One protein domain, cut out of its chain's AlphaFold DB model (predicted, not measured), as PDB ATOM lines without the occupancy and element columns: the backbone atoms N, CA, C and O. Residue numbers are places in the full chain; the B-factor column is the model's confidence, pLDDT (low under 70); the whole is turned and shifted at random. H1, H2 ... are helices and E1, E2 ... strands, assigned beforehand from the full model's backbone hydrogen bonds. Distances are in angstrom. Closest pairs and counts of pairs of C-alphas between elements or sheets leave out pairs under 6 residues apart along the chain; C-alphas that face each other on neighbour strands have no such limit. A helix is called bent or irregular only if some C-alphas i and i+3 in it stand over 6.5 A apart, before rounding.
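AT A GLANCE: This is residues 74 to 181, 193 to 202 and 212 to 250 of the 254 residues of a protein of Operophtera brumata (winter moth) (UniProt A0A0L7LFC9). A twisted sheet of five strands curls round helix H2 on one face, and helix H1 lies over the opposite face, which gives three layers. A ribbon of two short strands, E4 and E5, sits beside H1 through E4, while residues 212 to 225, with H3, stick out. The printed part has 157 residues, with three named helices and seven named strands in the order E1 H1 E2 H2 E3 E4 E5 H3 E6 E7; the class is mixed, helices and strands. The large sheet, E3 E1 E2 E7 E6, is mixed, and E4 E5 is antiparallel. The whole is compact, with a radius of gyration of the C-alphas of 16.1 A and spans of 47 by 38 by 33 A.

HOW THE PARTS SIT: Residues 74 to 95 hold no named element, but residues 85 to 86 pair antiparallel with residues 128 to 129 of E2, residues 127 to 135. E1, residues 96 to 103, is parallel to E2 at 20 degrees, with N 99 and O 129 2.8 A apart. H1, residues 107 to 122, is on the sheet at a height over the sheet of 10.0 A, over E2 and along the strands at 14 degrees on the local plane. E1, H1 and E2 form a strand-helix-strand unit, two parallel neighbour strands with a helix between, its crossover right-handed. H2, residues 143 to 157, is on the opposite face; its closest C-alphas to E1 are those of Leu 146 and Pro 102, 5.6 A. E3, residues 163 to 166, is an edge strand parallel to E1, with N 100 and O 165 2.8 A apart. E2, H2 and E3 form a split unit, with E1 between the two strands, also right-handed. E4, residues 171 to 173, comes closest to H1 at the C-alphas of Leu 172 and Phe 113, 7.0 A. E5, residues 197 to 199, is antiparallel to E4, with N 172 and O 198 2.8 A apart. H3, residues 212 to 221, is irregular, with C-alphas 216 and 219 7.4 A apart, and is not on the large sheet. E6, residues 233 to 239, and E7, residues 244 to 249, form a hairpin, with N 245 and O 238 2.8 A apart. E7 is parallel to E2, with N 246 and O 132 2.9 A apart. Every O i to N i+4 pair is within hydrogen-bond range in H2, against 11 of 12 in H1 and 3 of 6 in H3.

IN THESE COORDINATES: E1 begins at C-alpha 96 (-32.304, -9.033, -38.756) and is 22.2 A long. H1, 22.5 A long, has a kink of 28 degrees near residue 116; it is neither bent nor irregular, but only just: C-alphas 115 and 118 are 6.2 A apart. E2 is 26.3 A long, H2 20.7 A and E6 18.4 A. E7 ends at C-alpha 249 (-8.506, 2.588, -46.649).

THE WHOLE: The C-alphas farthest apart are those of Asn 90 and Gln 213, 50.5 A. Residues 182 to 192 and 203 to 211 are not printed; the gaps are 17.0 A between C-alphas 181 and 193 and 24.3 A between C-alphas 202 and 212. The link from H3 to E6 is long. The mean pLDDT of the printed part is 94.0, and no printed residue is under 70.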
ATOM      1  N   GLU A  74     -32.529  13.725 -40.294       90.75
ATOM      2  CA  GLU A  74     -32.303  13.152 -38.958       90.75
ATOM      3  C   GLU A  74     -33.455  13.432 -37.991       90.75
ATOM      4  O   GLU A  74     -33.850  12.549 -37.233       90.75
ATOM      5  N   LYS A  75     -34.052  14.627 -38.051       92.56
ATOM      6  CA  LYS A  75     -35.189  15.003 -37.191       92.56
ATOM      7  C   LYS A  75     -36.495  14.295 -37.561       92.56
ATOM      8  O   LYS A  75     -37.427  14.281 -36.761       92.56
ATOM      9  N   LYS A  76     -36.587  13.728 -38.767       94.62
ATOM     10  CA  LYS A  76     -37.818  13.129 -39.299       94.62
ATOM     11  C   LYS A  76     -38.116  11.738 -38.737       94.62
ATOM     12  O   LYS A  76     -39.277  11.336 -38.758       94.62
ATOM     13  N   PHE A  77     -37.100  11.016 -38.266       95.56
ATOM     14  CA  PHE A  77     -37.229   9.612 -37.858       95.56
ATOM     15  C   PHE A  77     -36.742   9.377 -36.419       95.56
ATOM     16  O   PHE A  77     -35.740   8.691 -36.225       95.56
ATOM     17  N   PRO A  78     -37.411   9.947 -35.398       94.62
ATOM     18  CA  PRO A  78     -37.011   9.799 -33.993       94.62
ATOM     19  C   PRO A  78     -37.091   8.355 -33.465       94.62
ATOM     20  O   PRO A  78     -36.548   8.054 -32.406       94.62
ATOM     21  N   GLU A  79     -37.792   7.460 -34.163       94.50
ATOM     22  CA  GLU A  79     -37.888   6.037 -33.832       94.50
ATOM     23  C   GLU A  79     -36.623   5.235 -34.176       94.50
ATOM     24  O   GLU A  79     -36.472   4.094 -33.727       94.50
ATOM     25  N   ILE A  80     -35.727   5.804 -34.988       97.31
ATOM     26  CA  ILE A  80     -34.444   5.193 -35.321       97.31
ATOM     27  C   ILE A  80     -33.501   5.366 -34.129       97.31
ATOM     28  O   ILE A  80     -33.426   6.407 -33.489       97.31
ATOM     29  N   LYS A  81     -32.773   4.308 -33.792       97.25
ATOM     30  CA  LYS A  81     -31.717   4.359 -32.782       97.25
ATOM     31  C   LYS A  81     -30.403   4.741 -33.449       97.25
ATOM     32  O   LYS A  81     -30.160   4.388 -34.603       97.25
ATOM     33  N   TRP A  82     -29.530   5.380 -32.672       97.56
ATOM     34  CA  TRP A  82     -28.159   5.698 -33.069       97.56
ATOM     35  C   TRP A  82     -27.453   4.516 -33.747       97.56
ATOM     36  O   TRP A  82     -27.621   3.356 -33.365       97.56
ATOM     37  N   GLY A  83     -26.683   4.836 -34.784       97.75
ATOM     38  CA  GLY A  83     -26.091   3.882 -35.715       97.75
ATOM     39  C   GLY A  83     -27.020   3.467 -36.859       97.75
ATOM     40  O   GLY A  83     -26.662   2.560 -37.612       97.75
ATOM     41  N   GLY A  84     -28.190   4.099 -37.012       98.06
ATOM     42  CA  GLY A  84     -29.176   3.749 -38.039       98.06
ATOM     43  C   GLY A  84     -29.895   2.436 -37.778       98.06
ATOM     44  O   GLY A  84     -30.184   1.692 -38.719       98.06
ATOM     45  N   MET A  85     -30.128   2.133 -36.503       98.19
ATOM     46  CA  MET A  85     -30.672   0.862 -36.050       98.19
ATOM     47  C   MET A  85     -32.174   0.970 -35.817       98.19
ATOM     48  O   MET A  85     -32.650   1.876 -35.136       98.19
ATOM     49  N   TYR A  86     -32.937   0.006 -36.314       98.06
ATOM     50  CA  TYR A  86     -34.379  -0.059 -36.100       98.06
ATOM     51  C   TYR A  86     -34.815  -1.479 -35.776       98.06
ATOM     52  O   TYR A  86     -34.361  -2.434 -36.403       98.06
ATOM     53  N   ALA A  87     -35.755  -1.602 -34.844       97.00
ATOM     54  CA  ALA A  87     -36.526  -2.812 -34.610       97.00
ATOM     55  C   ALA A  87     -38.008  -2.426 -34.489       97.00
ATOM     56  O   ALA A  87     -38.310  -1.416 -33.845       97.00
ATOM     57  N   PRO A  88     -38.938  -3.190 -35.087       95.62
ATOM     58  CA  PRO A  88     -40.357  -2.879 -34.999       95.62
ATOM     59  C   PRO A  88     -40.833  -2.955 -33.535       95.62
ATOM     60  O   PRO A  88     -40.622  -3.979 -32.888       95.62
ATOM     61  N   PRO A  89     -41.490  -1.911 -32.993       92.44
ATOM     62  CA  PRO A  89     -41.836  -1.862 -31.569       92.44
ATOM     63  C   PRO A  89     -42.998  -2.792 -31.195       92.44
ATOM     64  O   PRO A  89     -43.080  -3.257 -30.064       92.44
ATOM     65  N   ASN A  90     -43.889  -3.075 -32.150       91.62
ATOM     66  CA  ASN A  90     -45.174  -3.730 -31.896       91.62
ATOM     67  C   ASN A  90     -45.240  -5.168 -32.437       91.62
ATOM     68  O   ASN A  90     -46.321  -5.751 -32.505       91.62
ATOM     69  N   CYS A  91     -44.119  -5.736 -32.887       90.94
ATOM     70  CA  CYS A  91     -44.062  -7.122 -33.344       90.94
ATOM     71  C   CYS A  91     -42.638  -7.682 -33.318       90.94
ATOM     72  O   CYS A  91     -41.656  -6.945 -33.271       90.94
ATOM     73  N   THR A  92     -42.518  -9.006 -33.403       92.44
ATOM     74  CA  THR A  92     -41.232  -9.656 -33.660       92.44
ATOM     75  C   THR A  92     -40.811  -9.410 -35.107       92.44
ATOM     76  O   THR A  92     -41.581  -9.656 -36.041       92.44
ATOM     77  N   ALA A  93     -39.579  -8.940 -35.302       93.44
ATOM     78  CA  ALA A  93     -39.011  -8.733 -36.626       93.44
ATOM     79  C   ALA A  93     -38.952 -10.041 -37.428       93.44
ATOM     80  O   ALA A  93     -38.601 -11.095 -36.902       93.44
ATOM     81  N   ARG A  94     -39.233  -9.962 -38.733       88.06
ATOM     82  CA  ARG A  94     -39.128 -11.124 -39.634       88.06
ATOM     83  C   ARG A  94     -37.692 -11.598 -39.807       88.06
ATOM     84  O   ARG A  94     -37.439 -12.795 -39.858       88.06
ATOM     85  N   HIS A  95     -36.784 -10.640 -39.962       92.38
ATOM     86  CA  HIS A  95     -35.360 -10.877 -40.115       92.38
ATOM     87  C   HIS A  95     -34.568  -9.728 -39.497       92.38
ATOM     88  O   HIS A  95     -35.061  -8.598 -39.470       92.38
ATOM     89  N   LYS A  96     -33.328 -10.018 -39.103       95.81
ATOM     90  CA  LYS A  96     -32.304  -9.033 -38.756       95.81
ATOM     91  C   LYS A  96     -31.348  -8.816 -39.932       95.81
ATOM     92  O   LYS A  96     -30.655  -9.751 -40.343       95.81
ATOM     93  N   VAL A  97     -31.330  -7.610 -40.503       97.50
ATOM     94  CA  VAL A  97     -30.732  -7.321 -41.819       97.50
ATOM     95  C   VAL A  97     -29.692  -6.199 -41.761       97.50
ATOM     96  O   VAL A  97     -30.019  -5.070 -41.406       97.50
ATOM     97  N   ALA A  98     -28.459  -6.479 -42.187       98.31
ATOM     98  CA  ALA A  98     -27.441  -5.449 -42.390       98.31
ATOM     99  C   ALA A  98     -27.562  -4.878 -43.810       98.31
ATOM    100  O   ALA A  98     -27.400  -5.611 -44.791       98.31
ATOM    101  N   ILE A  99     -27.846  -3.583 -43.932       98.50
ATOM    102  CA  ILE A  99     -27.852  -2.864 -45.209       98.50
ATOM    103  C   ILE A  99     -26.467  -2.247 -45.403       98.50
ATOM    104  O   ILE A  99     -26.095  -1.323 -44.686       98.50
ATOM    105  N   ILE A 100     -25.697  -2.769 -46.354       98.69
ATOM    106  CA  ILE A 100     -24.321  -2.352 -46.632       98.69
ATOM    107  C   ILE A 100     -24.315  -1.484 -47.884       98.69
ATOM    108  O   ILE A 100     -24.657  -1.947 -48.977       98.69
ATOM    109  N   VAL A 101     -23.895  -0.234 -47.712       98.50
ATOM    110  CA  VAL A 101     -23.931   0.798 -48.746       98.50
ATOM    111  C   VAL A 101     -22.508   1.290 -49.014       98.50
ATOM    112  O   VAL A 101     -21.986   2.084 -48.233       98.50
ATOM    113  N   PRO A 102     -21.841   0.821 -50.085       98.00
ATOM    114  CA  PRO A 102     -20.550   1.366 -50.478       98.00
ATOM    115  C   PRO A 102     -20.721   2.820 -50.932       98.00
ATOM    116  O   PRO A 102     -21.648   3.147 -51.678       98.00
ATOM    117  N   TYR A 103     -19.819   3.689 -50.488       96.56
ATOM    118  CA  TYR A 103     -19.981   5.132 -50.576       96.56
ATOM    119  C   TYR A 103     -18.654   5.851 -50.852       96.56
ATOM    120  O   TYR A 103     -17.587   5.391 -50.458       96.56
ATOM    121  N   ARG A 104     -18.738   6.975 -51.565       90.81
ATOM    122  CA  ARG A 104     -17.682   7.984 -51.704       90.81
ATOM    123  C   ARG A 104     -18.321   9.280 -52.203       90.81
ATOM    124  O   ARG A 104     -19.035   9.223 -53.205       90.81
ATOM    125  N   ASP A 105     -18.071  10.398 -51.522       83.62
ATOM    126  CA  ASP A 105     -18.355  11.782 -51.953       83.62
ATOM    127  C   ASP A 105     -19.750  12.026 -52.566       83.62
ATOM    128  O   ASP A 105     -19.897  12.588 -53.653       83.62
ATOM    129  N   ARG A 106     -20.814  11.567 -51.895       87.88
ATOM    130  CA  ARG A 106     -22.200  11.640 -52.399       87.88
ATOM    131  C   ARG A 106     -23.196  12.095 -51.330       87.88
ATOM    132  O   ARG A 106     -24.263  11.503 -51.181       87.88
ATOM    133  N   GLU A 107     -22.876  13.167 -50.611       89.00
ATOM    134  CA  GLU A 107     -23.634  13.596 -49.425       89.00
ATOM    135  C   GLU A 107     -25.107  13.902 -49.742       89.00
ATOM    136  O   GLU A 107     -26.015  13.430 -49.059       89.00
ATOM    137  N   GLN A 108     -25.369  14.581 -50.864       89.19
ATOM    138  CA  GLN A 108     -26.739  14.834 -51.328       89.19
ATOM    139  C   GLN A 108     -27.504  13.536 -51.619       89.19
ATOM    140  O   GLN A 108     -28.694  13.431 -51.320       89.19
ATOM    141  N   HIS A 109     -26.836  12.518 -52.176       94.12
ATOM    142  CA  HIS A 109     -27.474  11.220 -52.386       94.12
ATOM    143  C   HIS A 109     -27.720  10.507 -51.064       94.12
ATOM    144  O   HIS A 109     -28.742   9.843 -50.944       94.12
ATOM    145  N   LEU A 110     -26.834  10.659 -50.078       95.62
ATOM    146  CA  LEU A 110     -27.007  10.068 -48.757       95.62
ATOM    147  C   LEU A 110     -28.267  10.589 -48.066       95.62
ATOM    148  O   LEU A 110     -29.073   9.785 -47.599       95.62
ATOM    149  N   ALA A 111     -28.503  11.902 -48.083       95.12
ATOM    150  CA  ALA A 111     -29.714  12.480 -47.504       95.12
ATOM    151  C   ALA A 111     -30.990  11.956 -48.182       95.12
ATOM    152  O   ALA A 111     -31.929  11.512 -47.515       95.12
ATOM    153  N   VAL A 112     -31.011  11.946 -49.519       94.94
ATOM    154  CA  VAL A 112     -32.148  11.431 -50.294       94.94
ATOM    155  C   VAL A 112     -32.350   9.930 -50.054       94.94
ATOM    156  O   VAL A 112     -33.483   9.477 -49.876       94.94
ATOM    157  N   PHE A 113     -31.259   9.165 -49.993       96.62
ATOM    158  CA  PHE A 113     -31.257   7.734 -49.717       96.62
ATOM    159  C   PHE A 113     -31.859   7.423 -48.348       96.62
ATOM    160  O   PHE A 113     -32.810   6.650 -48.279       96.62
ATOM    161  N   LEU A 114     -31.370   8.045 -47.272       97.12
ATOM    162  CA  LEU A 114     -31.855   7.795 -45.911       97.12
ATOM    163  C   LEU A 114     -33.334   8.177 -45.775       97.12
ATOM    164  O   LEU A 114     -34.136   7.391 -45.263       97.12
ATOM    165  N   ASN A 115     -33.726   9.330 -46.329       95.69
ATOM    166  CA  ASN A 115     -35.116   9.792 -46.334       95.69
ATOM    167  C   ASN A 115     -36.077   8.813 -47.029       95.69
ATOM    168  O   ASN A 115     -37.245   8.711 -46.644       95.69
ATOM    169  N   HIS A 116     -35.603   8.093 -48.048       95.38
ATOM    170  CA  HIS A 116     -36.396   7.112 -48.787       95.38
ATOM    171  C   HIS A 116     -36.355   5.716 -48.155       95.38
ATOM    172  O   HIS A 116     -37.380   5.033 -48.059       95.38
ATOM    173  N   MET A 117     -35.176   5.280 -47.715       96.88
ATOM    174  CA  MET A 117     -34.928   3.905 -47.295       96.88
ATOM    175  C   MET A 117     -35.458   3.602 -45.902       96.88
ATOM    176  O   MET A 117     -36.012   2.520 -45.725       96.88
ATOM    177  N   HIS A 118     -35.386   4.523 -44.933       96.69
ATOM    178  CA  HIS A 118     -35.928   4.248 -43.597       96.69
ATOM    179  C   HIS A 118     -37.426   3.892 -43.643       96.69
ATOM    180  O   HIS A 118     -37.782   2.789 -43.219       96.69
ATOM    181  N   PRO A 119     -38.323   4.713 -44.237       94.81
ATOM    182  CA  PRO A 119     -39.733   4.346 -44.367       94.81
ATOM    183  C   PRO A 119     -39.957   3.062 -45.165       94.81
ATOM    184  O   PRO A 119     -40.864   2.290 -44.853       94.81
ATOM    185  N   PHE A 120     -39.154   2.836 -46.209       94.50
ATOM    186  CA  PHE A 120     -39.243   1.629 -47.022       94.50
ATOM    187  C   PHE A 120     -38.928   0.372 -46.205       94.50
ATOM    188  O   PHE A 120     -39.688  -0.588 -46.283       94.50
ATOM    189  N   LEU A 121     -37.859   0.384 -45.406       95.56
ATOM    190  CA  LEU A 121     -37.413  -0.748 -44.588       95.56
ATOM    191  C   LEU A 121     -38.330  -0.979 -43.380       95.56
ATOM    192  O   LEU A 121     -38.715  -2.118 -43.119       95.56
ATOM    193  N   MET A 122     -38.762   0.083 -42.689       94.12
ATOM    194  CA  MET A 122     -39.673  -0.022 -41.539       94.12
ATOM    195  C   MET A 122     -40.997  -0.700 -41.917       94.12
ATOM    196  O   MET A 122     -41.465  -1.600 -41.217       94.12
ATOM    197  N   LYS A 123     -41.557  -0.364 -43.089       91.88
ATOM    198  CA  LYS A 123     -42.779  -0.998 -43.620       91.88
ATOM    199  C   LYS A 123     -42.632  -2.501 -43.875       91.88
ATOM    200  O   LYS A 123     -43.641  -3.195 -43.976       91.88
ATOM    201  N   GLN A 124     -41.408  -3.022 -43.967       90.94
ATOM    202  CA  GLN A 124     -41.164  -4.451 -44.171       90.94
ATOM    203  C   GLN A 124     -41.187  -5.272 -42.879       90.94
ATOM    204  O   GLN A 124     -41.174  -6.505 -42.961       90.94
ATOM    205  N   GLN A 125     -41.260  -4.608 -41.716       92.88
ATOM    206  CA  GLN A 125     -41.246  -5.231 -40.388       92.88
ATOM    207  C   GLN A 125     -39.987  -6.086 -40.161       92.88
ATOM    208  O   GLN A 125     -40.050  -7.239 -39.722       92.88
ATOM    209  N   ILE A 126     -38.833  -5.521 -40.514       94.69
ATOM    210  CA  ILE A 126     -37.509  -6.103 -40.283       94.69
ATOM    211  C   ILE A 126     -36.770  -5.311 -39.207       94.69
ATOM    212  O   ILE A 126     -36.968  -4.104 -39.072       94.69
ATOM    213  N   GLU A 127     -35.909  -5.995 -38.463       97.12
ATOM    214  CA  GLU A 127     -34.855  -5.350 -37.688       97.12
ATOM    215  C   GLU A 127     -33.710  -5.069 -38.659       97.12
ATOM    216  O   GLU A 127     -33.318  -5.954 -39.425       97.12
ATOM    217  N   TYR A 128     -33.192  -3.845 -38.688       98.31
ATOM    218  CA  TYR A 128     -32.129  -3.494 -39.622       98.31
ATOM    219  C   TYR A 128     -31.137  -2.489 -39.052       98.31
ATOM    220  O   TYR A 128     -31.456  -1.739 -38.132       98.31
ATOM    221  N   GLY A 129     -29.946  -2.483 -39.648       98.50
ATOM    222  CA  GLY A 129     -28.930  -1.447 -39.485       98.50
ATOM    223  C   GLY A 129     -28.426  -0.980 -40.846       98.50
ATOM    224  O   GLY A 129     -28.266  -1.804 -41.752       98.50
ATOM    225  N   ILE A 130     -28.192   0.325 -41.006       98.75
ATOM    226  CA  ILE A 130     -27.600   0.902 -42.222       98.75
ATOM    227  C   ILE A 130     -26.121   1.206 -41.977       98.75
ATOM    228  O   ILE A 130     -25.777   2.016 -41.119       98.75
ATOM    229  N   PHE A 131     -25.256   0.578 -42.771       98.81
ATOM    230  CA  PHE A 131     -23.807   0.736 -42.731       98.81
ATOM    231  C   PHE A 131     -23.320   1.380 -44.028       98.81
ATOM    232  O   PHE A 131     -23.350   0.758 -45.093       98.81
ATOM    233  N   VAL A 132     -22.872   2.628 -43.930       98.62
ATOM    234  CA  VAL A 132     -22.268   3.383 -45.029       98.62
ATOM    235  C   VAL A 132     -20.763   3.164 -44.981       98.62
ATOM    236  O   VAL A 132     -20.125   3.508 -43.988       98.62
ATOM    237  N   ILE A 133     -20.215   2.550 -46.029       98.62
ATOM    238  CA  ILE A 133     -18.804   2.161 -46.106       98.62
ATOM    239  C   ILE A 133     -18.088   3.086 -47.084       98.62
ATOM    240  O   ILE A 133     -18.215   2.919 -48.299       98.62
ATOM    241  N   GLU A 134     -17.363   4.060 -46.550       98.00
ATOM    242  CA  GLU A 134     -16.635   5.064 -47.314       98.00
ATOM    243  C   GLU A 134     -15.214   4.605 -47.647       98.00
ATOM    244  O   GLU A 134     -14.481   4.116 -46.781       98.00
ATOM    245  N   GLN A 135     -14.833   4.749 -48.919       97.06
ATOM    246  CA  GLN A 135     -13.459   4.521 -49.359       97.06
ATOM    247  C   GLN A 135     -12.620   5.777 -49.168       97.06
ATOM    248  O   GLN A 135     -12.810   6.751 -49.897       97.06
ATOM    249  N   GLU A 136     -11.642   5.683 -48.271       95.81
ATOM    250  CA  GLU A 136     -10.628   6.714 -48.061       95.81
ATOM    251  C   GLU A 136      -9.764   6.918 -49.316       95.81
ATOM    252  O   GLU A 136      -9.485   5.973 -50.063       95.81
ATOM    253  N   GLY A 137      -9.303   8.152 -49.526       91.38
ATOM    254  CA  GLY A 137      -8.388   8.503 -50.607       91.38
ATOM    255  C   GLY A 137      -9.013   8.578 -52.006       91.38
ATOM    256  O   GLY A 137     -10.198   8.333 -52.236       91.38
ATOM    257  N   ASN A 138      -8.161   8.915 -52.980       90.12
ATOM    258  CA  ASN A 138      -8.573   9.335 -54.326       90.12
ATOM    259  C   ASN A 138      -8.360   8.273 -55.423       90.12
ATOM    260  O   ASN A 138      -8.535   8.580 -56.602       90.12
ATOM    261  N   LYS A 139      -7.961   7.036 -55.080       91.62
ATOM    262  CA  LYS A 139      -7.831   5.948 -56.072       91.62
ATOM    263  C   LYS A 139      -9.197   5.501 -56.584       91.62
ATOM    264  O   LYS A 139     -10.224   5.870 -56.023       91.62
ATOM    265  N   ASP A 140      -9.226   4.672 -57.622       91.06
ATOM    266  CA  ASP A 140     -10.468   4.158 -58.202       91.06
ATOM    267  C   ASP A 140     -11.402   3.526 -57.160       91.06
ATOM    268  O   ASP A 140     -10.989   2.799 -56.253       91.06
ATOM    269  N   PHE A 141     -12.696   3.811 -57.306       92.50
ATOM    270  CA  PHE A 141     -13.716   3.339 -56.378       92.50
ATOM    271  C   PHE A 141     -13.924   1.823 -56.504       92.50
ATOM    272  O   PHE A 141     -14.406   1.333 -57.530       92.50
ATOM    273  N   ASN A 142     -13.624   1.065 -55.448       94.06
ATOM    274  CA  ASN A 142     -13.763  -0.388 -55.424       94.06
ATOM    275  C   ASN A 142     -14.983  -0.823 -54.602       94.06
ATOM    276  O   ASN A 142     -14.903  -1.300 -53.469       94.06
ATOM    277  N   ARG A 143     -16.143  -0.716 -55.255       94.69
ATOM    278  CA  ARG A 143     -17.459  -1.094 -54.723       94.69
ATOM    279  C   ARG A 143     -17.491  -2.489 -54.086       94.69
ATOM    280  O   ARG A 143     -18.069  -2.657 -53.017       94.69
ATOM    281  N   ALA A 144     -16.908  -3.494 -54.744       94.94
ATOM    282  CA  ALA A 144     -16.969  -4.882 -54.279       94.94
ATOM    283  C   ALA A 144     -16.139  -5.098 -53.004       94.94
ATOM    284  O   ALA A 144     -16.583  -5.780 -52.082       94.94
ATOM    285  N   LYS A 145     -14.961  -4.472 -52.915       96.50
ATOM    286  CA  LYS A 145     -14.113  -4.559 -51.722       96.50
ATOM    287  C   LYS A 145     -14.751  -3.846 -50.523       96.50
ATOM    288  O   LYS A 145     -14.719  -4.391 -49.426       96.50
ATOM    289  N   LEU A 146     -15.432  -2.717 -50.731       98.00
ATOM    290  CA  LEU A 146     -16.201  -2.040 -49.673       98.00
ATOM    291  C   LEU A 146     -17.391  -2.866 -49.171       98.00
ATOM    292  O   LEU A 146     -17.681  -2.859 -47.979       98.00
ATOM    293  N   MET A 147     -18.060  -3.626 -50.045       98.25
ATOM    294  CA  MET A 147     -19.105  -4.568 -49.617       98.25
ATOM    295  C   MET A 147     -18.548  -5.638 -48.671       98.25
ATOM    296  O   MET A 147     -19.165  -5.934 -47.648       98.25
ATOM    297  N   ASN A 148     -17.360  -6.168 -48.974       98.12
ATOM    298  CA  ASN A 148     -16.664  -7.118 -48.107       98.12
ATOM    299  C   ASN A 148     -16.268  -6.484 -46.761       98.12
ATOM    300  O   ASN A 148     -16.483  -7.101 -45.720       98.12
ATOM    301  N   VAL A 149     -15.755  -5.246 -46.766       98.50
ATOM    302  CA  VAL A 149     -15.474  -4.487 -45.531       98.50
ATOM    303  C   VAL A 149     -16.748  -4.316 -44.706       98.50
ATOM    304  O   VAL A 149     -16.759  -4.644 -43.525       98.50
ATOM    305  N   GLY A 150     -17.849  -3.886 -45.326       98.50
ATOM    306  CA  GLY A 150     -19.128  -3.716 -44.637       98.50
ATOM    307  C   GLY A 150     -19.678  -5.010 -44.046       98.50
ATOM    308  O   GLY A 150     -20.248  -4.989 -42.957       98.50
ATOM    309  N   PHE A 151     -19.474  -6.149 -44.712       98.38
ATOM    310  CA  PHE A 151     -19.836  -7.457 -44.166       98.38
ATOM    311  C   PHE A 151     -19.062  -7.744 -42.874       98.38
ATOM    312  O   PHE A 151     -19.675  -8.027 -41.847       98.38
ATOM    313  N   VAL A 152     -17.735  -7.591 -42.896       98.19
ATOM    314  CA  VAL A 152     -16.884  -7.852 -41.727       98.19
ATOM    315  C   VAL A 152     -17.182  -6.876 -40.585       98.19
ATOM    316  O   VAL A 152     -17.394  -7.298 -39.448       98.19
ATOM    317  N   GLU A 153     -17.236  -5.576 -40.872       98.50
ATOM    318  CA  GLU A 153     -17.402  -4.546 -39.841       98.50
ATOM    319  C   GLU A 153     -18.807  -4.532 -39.236       98.50
ATOM    320  O   GLU A 153     -18.947  -4.401 -38.020       98.50
ATOM    321  N   SER A 154     -19.859  -4.758 -40.031       98.12
ATOM    322  CA  SER A 154     -21.220  -4.858 -39.481       98.12
ATOM    323  C   SER A 154     -21.346  -5.993 -38.464       98.12
ATOM    324  O   SER A 154     -22.016  -5.822 -37.446       98.12
ATOM    325  N   GLN A 155     -20.663  -7.122 -38.691       97.38
ATOM    326  CA  GLN A 155     -20.622  -8.241 -37.750       97.38
ATOM    327  C   GLN A 155     -19.786  -7.954 -36.496       97.38
ATOM    328  O   GLN A 155     -20.134  -8.443 -35.421       97.38
ATOM    329  N   ARG A 156     -18.695  -7.186 -36.618       96.88
ATOM    330  CA  ARG A 156     -17.862  -6.777 -35.472       96.88
ATOM    331  C   ARG A 156     -18.604  -5.827 -34.542       96.88
ATOM    332  O   ARG A 156     -18.530  -5.982 -33.329       96.88
ATOM    333  N   LEU A 157     -19.326  -4.868 -35.117       96.75
ATOM    334  CA  LEU A 157     -20.091  -3.876 -34.365       96.75
ATOM    335  C   LEU A 157     -21.347  -4.477 -33.730       96.75
ATOM    336  O   LEU A 157     -21.732  -4.082 -32.632       96.75
ATOM    337  N   GLN A 158     -21.992  -5.428 -34.410       94.38
ATOM    338  CA  GLN A 158     -23.171  -6.102 -33.886       94.38
ATOM    339  C   GLN A 158     -23.287  -7.534 -34.408       94.38
ATOM    340  O   GLN A 158     -23.222  -7.799 -35.606       94.38
ATOM    341  N   SER A 159     -23.549  -8.475 -33.506       93.38
ATOM    342  CA  SER A 159     -23.769  -9.873 -33.864       93.38
ATOM    343  C   SER A 159     -25.238 -10.174 -34.207       93.38
ATOM    344  O   SER A 159     -26.169  -9.404 -33.928       93.38
ATOM    345  N   GLY A 160     -25.457 -11.333 -34.834       94.88
ATOM    346  CA  GLY A 160     -26.794 -11.876 -35.089       94.88
ATOM    347  C   GLY A 160     -27.449 -11.447 -36.405       94.88
ATOM    348  O   GLY A 160     -28.635 -11.712 -36.589       94.88
ATOM    349  N   TRP A 161     -26.720 -10.814 -37.331       96.00
ATOM    350  CA  TRP A 161     -27.234 -10.545 -38.678       96.00
ATOM    351  C   TRP A 161     -27.626 -11.848 -39.385       96.00
ATOM    352  O   TRP A 161     -26.826 -12.772 -39.517       96.00
ATOM    353  N   GLN A 162     -28.867 -11.920 -39.859       94.38
ATOM    354  CA  GLN A 162     -29.407 -13.089 -40.559       94.38
ATOM    355  C   GLN A 162     -29.317 -12.944 -42.082       94.38
ATOM    356  O   GLN A 162     -29.311 -13.951 -42.804       94.38
ATOM    357  N   CYS A 163     -29.285 -11.697 -42.563       94.12
ATOM    358  CA  CYS A 163     -29.254 -11.319 -43.969       94.12
ATOM    359  C   CYS A 163     -28.372 -10.078 -44.173       94.12
ATOM    360  O   CYS A 163     -28.340  -9.191 -43.320       94.12
ATOM    361  N   PHE A 164     -27.713 -10.007 -45.328       95.62
ATOM    362  CA  PHE A 164     -26.915  -8.866 -45.764       95.62
ATOM    363  C   PHE A 164     -27.467  -8.375 -47.096       95.62
ATOM    364  O   PHE A 164     -27.667  -9.168 -48.019       95.62
ATOM    365  N   VAL A 165     -27.727  -7.076 -47.196       96.25
ATOM    366  CA  VAL A 165     -28.224  -6.434 -48.411       96.25
ATOM    367  C   VAL A 165     -27.181  -5.440 -48.876       96.25
ATOM    368  O   VAL A 165     -26.975  -4.406 -48.251       96.25
ATOM    369  N   PHE A 166     -26.529  -5.762 -49.987       96.81
ATOM    370  CA  PHE A 166     -25.596  -4.868 -50.654       96.81
ATOM    371  C   PHE A 166     -26.365  -3.938 -51.583       96.81
ATOM    372  O   PHE A 166     -27.050  -4.406 -52.496       96.81
ATOM    373  N   HIS A 167     -26.278  -2.636 -51.344       96.50
ATOM    374  CA  HIS A 167     -27.171  -1.676 -51.976       96.50
ATOM    375  C   HIS A 167     -26.427  -0.431 -52.444       96.50
ATOM    376  O   HIS A 167     -25.601   0.103 -51.716       96.50
ATOM    377  N   ASP A 168     -26.741   0.060 -53.641       94.69
ATOM    378  CA  ASP A 168     -26.140   1.297 -54.144       94.69
ATOM    379  C   ASP A 168     -26.821   2.530 -53.569       94.69
ATOM    380  O   ASP A 168     -28.039   2.555 -53.396       94.69
ATOM    381  N   ILE A 169     -26.042   3.573 -53.293       94.94
ATOM    382  CA  ILE A 169     -26.556   4.820 -52.715       94.94
ATOM    383  C   ILE A 169     -27.554   5.542 -53.639       94.94
ATOM    384  O   ILE A 169     -28.348   6.363 -53.191       94.94
ATOM    385  N   ASP A 170     -27.536   5.243 -54.937       92.94
ATOM    386  CA  ASP A 170     -28.323   5.920 -55.962       92.94
ATOM    387  C   ASP A 170     -29.567   5.146 -56.422       92.94
ATOM    388  O   ASP A 170     -30.316   5.676 -57.237       92.94
ATOM    389  N   LEU A 171     -29.829   3.931 -55.933       94.12
ATOM    390  CA  LEU A 171     -30.955   3.110 -56.396       94.12
ATOM    391  C   LEU A 171     -32.119   3.119 -55.406       94.12
ATOM    392  O   LEU A 171     -32.093   2.421 -54.410       94.12
ATOM    393  N   LEU A 172     -33.210   3.820 -55.693       94.31
ATOM    394  CA  LEU A 172     -34.349   3.921 -54.774       94.31
ATOM    395  C   LEU A 172     -35.503   2.998 -55.190       94.31
ATOM    396  O   LEU A 172     -36.018   3.156 -56.300       94.31
ATOM    397  N   PRO A 173     -35.946   2.045 -54.345       93.25
ATOM    398  CA  PRO A 173     -37.038   1.136 -54.683       93.25
ATOM    399  C   PRO A 173     -38.356   1.896 -54.858       93.25
ATOM    400  O   PRO A 173     -38.727   2.724 -54.030       93.25
ATOM    401  N   LEU A 174     -39.087   1.586 -55.930       90.75
ATOM    402  CA  LEU A 174     -40.331   2.267 -56.309       90.75
ATOM    403  C   LEU A 174     -41.592   1.513 -55.903       90.75
ATOM    404  O   LEU A 174     -42.683   1.959 -56.233       90.75
ATOM    405  N   ASP A 175     -41.489   0.373 -55.230       87.31
ATOM    406  CA  ASP A 175     -42.650  -0.427 -54.847       87.31
ATOM    407  C   ASP A 175     -42.426  -1.053 -53.471       87.31
ATOM    408  O   ASP A 175     -41.432  -1.740 -53.245       87.31
ATOM    409  N   THR A 176     -43.365  -0.843 -52.550       85.12
ATOM    410  CA  THR A 176     -43.315  -1.401 -51.189       85.12
ATOM    411  C   THR A 176     -43.376  -2.927 -51.172       85.12
ATOM    412  O   THR A 176     -42.946  -3.545 -50.204       85.12
ATOM    413  N   ARG A 177     -43.862  -3.559 -52.250       84.56
ATOM    414  CA  ARG A 177     -43.888  -5.020 -52.410       84.56
ATOM    415  C   ARG A 177     -42.534  -5.605 -52.802       84.56
ATOM    416  O   ARG A 177     -42.397  -6.830 -52.821       84.56
ATOM    417  N   ASN A 178     -41.541  -4.769 -53.115       84.25
ATOM    418  CA  ASN A 178     -40.162  -5.192 -53.341       84.25
ATOM    419  C   ASN A 178     -39.489  -5.546 -52.003       84.25
ATOM    420  O   ASN A 178     -38.559  -4.891 -51.545       84.25
ATOM    421  N   MET A 179     -40.022  -6.570 -51.340       82.88
ATOM    422  CA  MET A 179     -39.592  -6.984 -50.012       82.88
ATOM    423  C   MET A 179     -38.189  -7.575 -50.079       82.88
ATOM    424  O   MET A 179     -37.933  -8.471 -50.893       82.88
ATOM    425  N   LEU A 180     -37.320  -7.149 -49.168       80.06
ATOM    426  CA  LEU A 180     -36.017  -7.757 -48.963       80.06
ATOM    427  C   LEU A 180     -36.225  -9.196 -48.498       80.06
ATOM    428  O   LEU A 180     -36.845  -9.465 -47.467       80.06
ATOM    429  N   LYS A 181     -35.737 -10.140 -49.301       76.81
ATOM    430  CA  LYS A 181     -35.827 -11.568 -49.015       76.81
ATOM    431  C   LYS A 181     -34.440 -12.168 -49.034       76.81
ATOM    432  O   LYS A 181     -33.708 -12.007 -50.008       76.81
ATOM    433  N   SER A 193     -42.707  -5.265 -62.748       85.00
ATOM    434  CA  SER A 193     -43.702  -4.328 -62.214       85.00
ATOM    435  C   SER A 193     -43.476  -3.950 -60.742       85.00
ATOM    436  O   SER A 193     -43.856  -2.850 -60.348       85.00
ATOM    437  N   ILE A 194     -42.836  -4.831 -59.964       83.94
ATOM    438  CA  ILE A 194     -42.516  -4.669 -58.536       83.94
ATOM    439  C   ILE A 194     -41.046  -4.262 -58.348       83.94
ATOM    440  O   ILE A 194     -40.738  -3.403 -57.532       83.94
ATOM    441  N   ALA A 195     -40.123  -4.843 -59.118       87.06
ATOM    442  CA  ALA A 195     -38.679  -4.621 -58.986       87.06
ATOM    443  C   ALA A 195     -38.181  -3.311 -59.633       87.06
ATOM    444  O   ALA A 195     -37.073  -3.271 -60.170       87.06
ATOM    445  N   ARG A 196     -38.995  -2.248 -59.643       89.81
ATOM    446  CA  ARG A 196     -38.613  -0.965 -60.252       89.81
ATOM    447  C   ARG A 196     -37.811  -0.120 -59.268       89.81
ATOM    448  O   ARG A 196     -38.172  -0.030 -58.097       89.81
ATOM    449  N   TYR A 197     -36.772   0.538 -59.775       92.06
ATOM    450  CA  TYR A 197     -35.938   1.474 -59.025       92.06
ATOM    451  C   TYR A 197     -35.840   2.806 -59.768       92.06
ATOM    452  O   TYR A 197     -35.824   2.832 -61.001       92.06
ATOM    453  N   ALA A 198     -35.746   3.907 -59.027       90.94
ATOM    454  CA  ALA A 198     -35.297   5.185 -59.557       90.94
ATOM    455  C   ALA A 198     -33.808   5.357 -59.264       90.94
ATOM    456  O   ALA A 198     -33.385   5.213 -58.125       90.94
ATOM    457  N   MET A 199     -33.035   5.709 -60.288       91.38
ATOM    458  CA  MET A 199     -31.621   6.049 -60.144       91.38
ATOM    459  C   MET A 199     -31.465   7.547 -59.838       91.38
ATOM    460  O   MET A 199     -32.086   8.374 -60.519       91.38
ATOM    461  N   LEU A 200     -30.673   7.910 -58.828       89.75
ATOM    462  CA  LEU A 200     -30.239   9.288 -58.589       89.75
ATOM    463  C   LEU A 200     -29.225   9.702 -59.658       89.75
ATOM    464  O   LEU A 200     -28.421   8.895 -60.130       89.75
ATOM    465  N   ASN A 201     -29.295  10.963 -60.076       87.88
ATOM    466  CA  ASN A 201     -28.500  11.454 -61.194       87.88
ATOM    467  C   ASN A 201     -27.011  11.446 -60.829       87.88
ATOM    468  O   ASN A 201     -26.612  11.992 -59.809       87.88
ATOM    469  N   HIS A 202     -26.177  10.843 -61.673       84.44
ATOM    470  CA  HIS A 202     -24.729  10.855 -61.508       84.44
ATOM    471  C   HIS A 202     -24.022  10.695 -62.851       84.44
ATOM    472  O   HIS A 202     -24.586  10.172 -63.816       84.44
ATOM    473  N   TYR A 212     -15.664  -8.883 -69.432       93.44
ATOM    474  CA  TYR A 212     -16.014 -10.258 -69.815       93.44
ATOM    475  C   TYR A 212     -14.864 -11.244 -69.597       93.44
ATOM    476  O   TYR A 212     -15.094 -12.371 -69.161       93.44
ATOM    477  N   GLN A 213     -13.626 -10.798 -69.827       93.06
ATOM    478  CA  GLN A 213     -12.434 -11.595 -69.552       93.06
ATOM    479  C   GLN A 213     -12.341 -11.926 -68.057       93.06
ATOM    480  O   GLN A 213     -12.182 -13.091 -67.703       93.06
ATOM    481  N   LEU A 214     -12.518 -10.933 -67.182       89.69
ATOM    482  CA  LEU A 214     -12.512 -11.135 -65.729       89.69
ATOM    483  C   LEU A 214     -13.652 -12.061 -65.282       89.69
ATOM    484  O   LEU A 214     -13.420 -13.011 -64.538       89.69
ATOM    485  N   LEU A 215     -14.868 -11.859 -65.803       90.19
ATOM    486  CA  LEU A 215     -16.017 -12.709 -65.475       90.19
ATOM    487  C   LEU A 215     -15.786 -14.177 -65.858       90.19
ATOM    488  O   LEU A 215     -16.160 -15.068 -65.093       90.19
ATOM    489  N   SER A 216     -15.121 -14.444 -66.985       92.75
ATOM    490  CA  SER A 216     -14.790 -15.813 -67.407       92.75
ATOM    491  C   SER A 216     -13.828 -16.537 -66.451       92.75
ATOM    492  O   SER A 216     -13.815 -17.766 -66.393       92.75
ATOM    493  N   GLN A 217     -13.047 -15.787 -65.666       92.31
ATOM    494  CA  GLN A 217     -12.056 -16.325 -64.733       92.31
ATOM    495  C   GLN A 217     -12.619 -16.583 -63.331       92.31
ATOM    496  O   GLN A 217     -11.951 -17.240 -62.535       92.31
ATOM    497  N   THR A 218     -13.856 -16.156 -63.049       89.06
ATOM    498  CA  THR A 218     -14.485 -16.233 -61.716       89.06
ATOM    499  C   THR A 218     -14.392 -17.626 -61.090       89.06
ATOM    500  O   THR A 218     -14.019 -17.748 -59.929       89.06
ATOM    501  N   ASN A 219     -14.634 -18.699 -61.855       90.50
ATOM    502  CA  ASN A 219     -14.557 -20.075 -61.332       90.50
ATOM    503  C   ASN A 219     -13.165 -20.449 -60.798       90.50
ATOM    504  O   ASN A 219     -13.052 -21.332 -59.953       90.50
ATOM    505  N   LYS A 220     -12.108 -19.798 -61.291       91.81
ATOM    506  CA  LYS A 220     -10.724 -20.026 -60.858       91.81
ATOM    507  C   LYS A 220     -10.328 -19.116 -59.698       91.81
ATOM    508  O   LYS A 220      -9.496 -19.505 -58.884       91.81
ATOM    509  N   THR A 221     -10.886 -17.906 -59.645       90.19
ATOM    510  CA  THR A 221     -10.452 -16.862 -58.710       90.19
ATOM    511  C   THR A 221     -11.315 -16.771 -57.458       90.19
ATOM    512  O   THR A 221     -10.780 -16.400 -56.421       90.19
ATOM    513  N   PHE A 222     -12.592 -17.175 -57.482       88.81
ATOM    514  CA  PHE A 222     -13.528 -16.910 -56.374       88.81
ATOM    515  C   PHE A 222     -13.113 -17.503 -55.016       88.81
ATOM    516  O   PHE A 222     -13.509 -16.984 -53.980       88.81
ATOM    517  N   GLN A 223     -12.333 -18.593 -55.002       89.62
ATOM    518  CA  GLN A 223     -11.823 -19.192 -53.758       89.62
ATOM    519  C   GLN A 223     -10.588 -18.469 -53.202       89.62
ATOM    520  O   GLN A 223     -10.225 -18.672 -52.048       89.62
ATOM    521  N   LYS A 224      -9.907 -17.677 -54.035       90.38
ATOM    522  CA  LYS A 224      -8.633 -17.012 -53.721       90.38
ATOM    523  C   LYS A 224      -8.769 -15.492 -53.606       90.38
ATOM    524  O   LYS A 224      -7.887 -14.845 -53.056       90.38
ATOM    525  N   ASP A 225      -9.856 -14.934 -54.121       88.19
ATOM    526  CA  ASP A 225     -10.149 -13.506 -54.133       88.19
ATOM    527  C   ASP A 225     -11.531 -13.271 -53.511       88.19
ATOM    528  O   ASP A 225     -12.557 -13.644 -54.086       88.19
ATOM    529  N   GLY A 226     -11.549 -12.728 -52.291       91.50
ATOM    530  CA  GLY A 226     -12.776 -12.523 -51.529       91.50
ATOM    531  C   GLY A 226     -12.523 -12.217 -50.053       91.50
ATOM    532  O   GLY A 226     -11.534 -11.589 -49.687       91.50
ATOM    533  N   LEU A 227     -13.434 -12.670 -49.187       92.56
ATOM    534  CA  LEU A 227     -13.378 -12.395 -47.744       92.56
ATOM    535  C   LEU A 227     -12.123 -12.961 -47.063       92.56
ATOM    536  O   LEU A 227     -11.594 -12.332 -46.155       92.56
ATOM    537  N   SER A 228     -11.629 -14.121 -47.505       92.25
ATOM    538  CA  SER A 228     -10.449 -14.777 -46.920       92.25
ATOM    539  C   SER A 228      -9.136 -14.035 -47.177       92.25
ATOM    540  O   SER A 228      -8.166 -14.256 -46.460       92.25
ATOM    541  N   THR A 229      -9.093 -13.172 -48.192       93.31
ATOM    542  CA  THR A 229      -7.912 -12.388 -48.587       93.31
ATOM    543  C   THR A 229      -8.136 -10.883 -48.444       93.31
ATOM    544  O   THR A 229      -7.327 -10.081 -48.907       93.31
ATOM    545  N   LEU A 230      -9.227 -10.481 -47.783       95.19
ATOM    546  CA  LEU A 230      -9.599  -9.085 -47.607       95.19
ATOM    547  C   LEU A 230      -8.566  -8.344 -46.741       95.19
ATOM    548  O   LEU A 230      -8.420  -8.625 -45.554       95.19
ATOM    549  N   GLN A 231      -7.905  -7.348 -47.331       95.00
ATOM    550  CA  GLN A 231      -6.980  -6.442 -46.647       95.00
ATOM    551  C   GLN A 231      -7.459  -4.994 -46.750       95.00
ATOM    552  O   GLN A 231      -7.798  -4.529 -47.844       95.00
ATOM    553  N   TYR A 232      -7.486  -4.303 -45.613       96.75
ATOM    554  CA  TYR A 232      -7.856  -2.898 -45.476       96.75
ATOM    555  C   TYR A 232      -7.372  -2.359 -44.130       96.75
ATOM    556  O   TYR A 232      -7.075  -3.122 -43.209       96.75
ATOM    557  N   GLU A 233      -7.337  -1.040 -44.016       97.25
ATOM    558  CA  GLU A 233      -7.115  -0.315 -42.775       97.25
ATOM    559  C   GLU A 233      -8.398   0.415 -42.381       97.25
ATOM    560  O   GLU A 233      -8.995   1.139 -43.182       97.25
ATOM    561  N   LEU A 234      -8.843   0.191 -41.146       97.81
ATOM    562  CA  LEU A 234      -9.998   0.877 -40.587       97.81
ATOM    563  C   LEU A 234      -9.556   2.250 -40.083       97.81
ATOM    564  O   LEU A 234      -8.784   2.337 -39.132       97.81
ATOM    565  N   ILE A 235     -10.058   3.307 -40.716       97.81
ATOM    566  CA  ILE A 235      -9.670   4.686 -40.403       97.81
ATOM    567  C   ILE A 235     -10.567   5.239 -39.301       97.81
ATOM    568  O   ILE A 235     -10.094   5.834 -38.334       97.81
ATOM    569  N   LYS A 236     -11.882   5.047 -39.440       97.62
ATOM    570  CA  LYS A 236     -12.866   5.657 -38.544       97.62
ATOM    571  C   LYS A 236     -14.186   4.896 -38.560       97.62
ATOM    572  O   LYS A 236     -14.637   4.444 -39.607       97.62
ATOM    573  N   VAL A 237     -14.833   4.827 -37.398       98.50
ATOM    574  CA  VAL A 237     -16.222   4.374 -37.248       98.50
ATOM    575  C   VAL A 237     -16.985   5.421 -36.449       98.50
ATOM    576  O   VAL A 237     -16.576   5.770 -35.345       98.50
ATOM    577  N   VAL A 238     -18.085   5.928 -37.000       98.31
ATOM    578  CA  VAL A 238     -18.965   6.897 -36.334       98.31
ATOM    579  C   VAL A 238     -20.410   6.456 -36.458       98.31
ATOM    580  O   VAL A 238     -20.885   6.131 -37.541       98.31
ATOM    581  N   GLN A 239     -21.124   6.472 -35.339       98.25
ATOM    582  CA  GLN A 239     -22.561   6.237 -35.306       98.25
ATOM    583  C   GLN A 239     -23.285   7.579 -35.383       98.25
ATOM    584  O   GLN A 239     -23.288   8.338 -34.418       98.25
ATOM    585  N   TYR A 240     -23.894   7.864 -36.531       97.38
ATOM    586  CA  TYR A 240     -24.861   8.951 -36.678       97.38
ATOM    587  C   TYR A 240     -26.249   8.461 -36.274       97.38
ATOM    588  O   TYR A 240     -26.455   7.263 -36.070       97.38
ATOM    589  N   HIS A 241     -27.228   9.360 -36.169       97.81
ATOM    590  CA  HIS A 241     -28.587   8.959 -35.814       97.81
ATOM    591  C   HIS A 241     -29.142   7.938 -36.823       97.81
ATOM    592  O   HIS A 241     -29.604   6.866 -36.439       97.81
ATOM    593  N   LEU A 242     -29.009   8.230 -38.120       98.31
ATOM    594  CA  LEU A 242     -29.652   7.465 -39.191       98.31
ATOM    595  C   LEU A 242     -28.795   6.352 -39.813       98.31
ATOM    596  O   LEU A 242     -29.311   5.523 -40.559       98.31
ATOM    597  N   TYR A 243     -27.497   6.299 -39.525       98.56
ATOM    598  CA  TYR A 243     -26.595   5.302 -40.105       98.56
ATOM    599  C   TYR A 243     -25.300   5.173 -39.305       98.56
ATOM    600  O   TYR A 243     -24.929   6.048 -38.523       98.56
ATOM    601  N   THR A 244     -24.582   4.078 -39.528       98.69
ATOM    602  CA  THR A 244     -23.199   3.919 -39.080       98.69
ATOM    603  C   THR A 244     -22.264   4.200 -40.250       98.69
ATOM    604  O   THR A 244     -22.349   3.542 -41.286       98.69
ATOM    605  N   HIS A 245     -21.374   5.174 -40.084       98.56
ATOM    606  CA  HIS A 245     -20.353   5.542 -41.051       98.56
ATOM    607  C   HIS A 245     -19.036   4.826 -40.736       98.56
ATOM    608  O   HIS A 245     -18.484   4.989 -39.648       98.56
ATOM    609  N   ILE A 246     -18.530   4.048 -41.686       98.69
ATOM    610  CA  ILE A 246     -17.258   3.333 -41.600       98.69
ATOM    611  C   ILE A 246     -16.357   3.834 -42.724       98.69
ATOM    612  O   ILE A 246     -16.670   3.621 -43.891       98.69
ATOM    613  N   VAL A 247     -15.235   4.455 -42.373       98.31
ATOM    614  CA  VAL A 247     -14.212   4.902 -43.323       98.31
ATOM    615  C   VAL A 247     -13.085   3.877 -43.335       98.31
ATOM    616  O   VAL A 247     -12.504   3.569 -42.288       98.31
ATOM    617  N   ALA A 248     -12.780   3.341 -44.514       97.81
ATOM    618  CA  ALA A 248     -11.743   2.338 -44.695       97.81
ATOM    619  C   ALA A 248     -10.805   2.707 -45.846       97.81
ATOM    620  O   ALA A 248     -11.242   3.017 -46.956       97.81
ATOM    621  N   ASN A 249      -9.505   2.586 -45.596       96.81
ATOM    622  CA  ASN A 249      -8.506   2.588 -46.649       96.81
ATOM    623  C   ASN A 249      -8.346   1.158 -47.167       96.81
ATOM    624  O   ASN A 249      -7.883   0.261 -46.461       96.81
ATOM    625  N   ILE A 250      -8.773   0.937 -48.404       95.00
ATOM    626  CA  ILE A 250      -8.715  -0.368 -49.071       95.00
ATOM    627  C   ILE A 250      -7.644  -0.418 -50.161       95.00
ATOM    628  O   ILE A 250      -7.556  -1.413 -50.889       95.00
TER     629      ILE A 250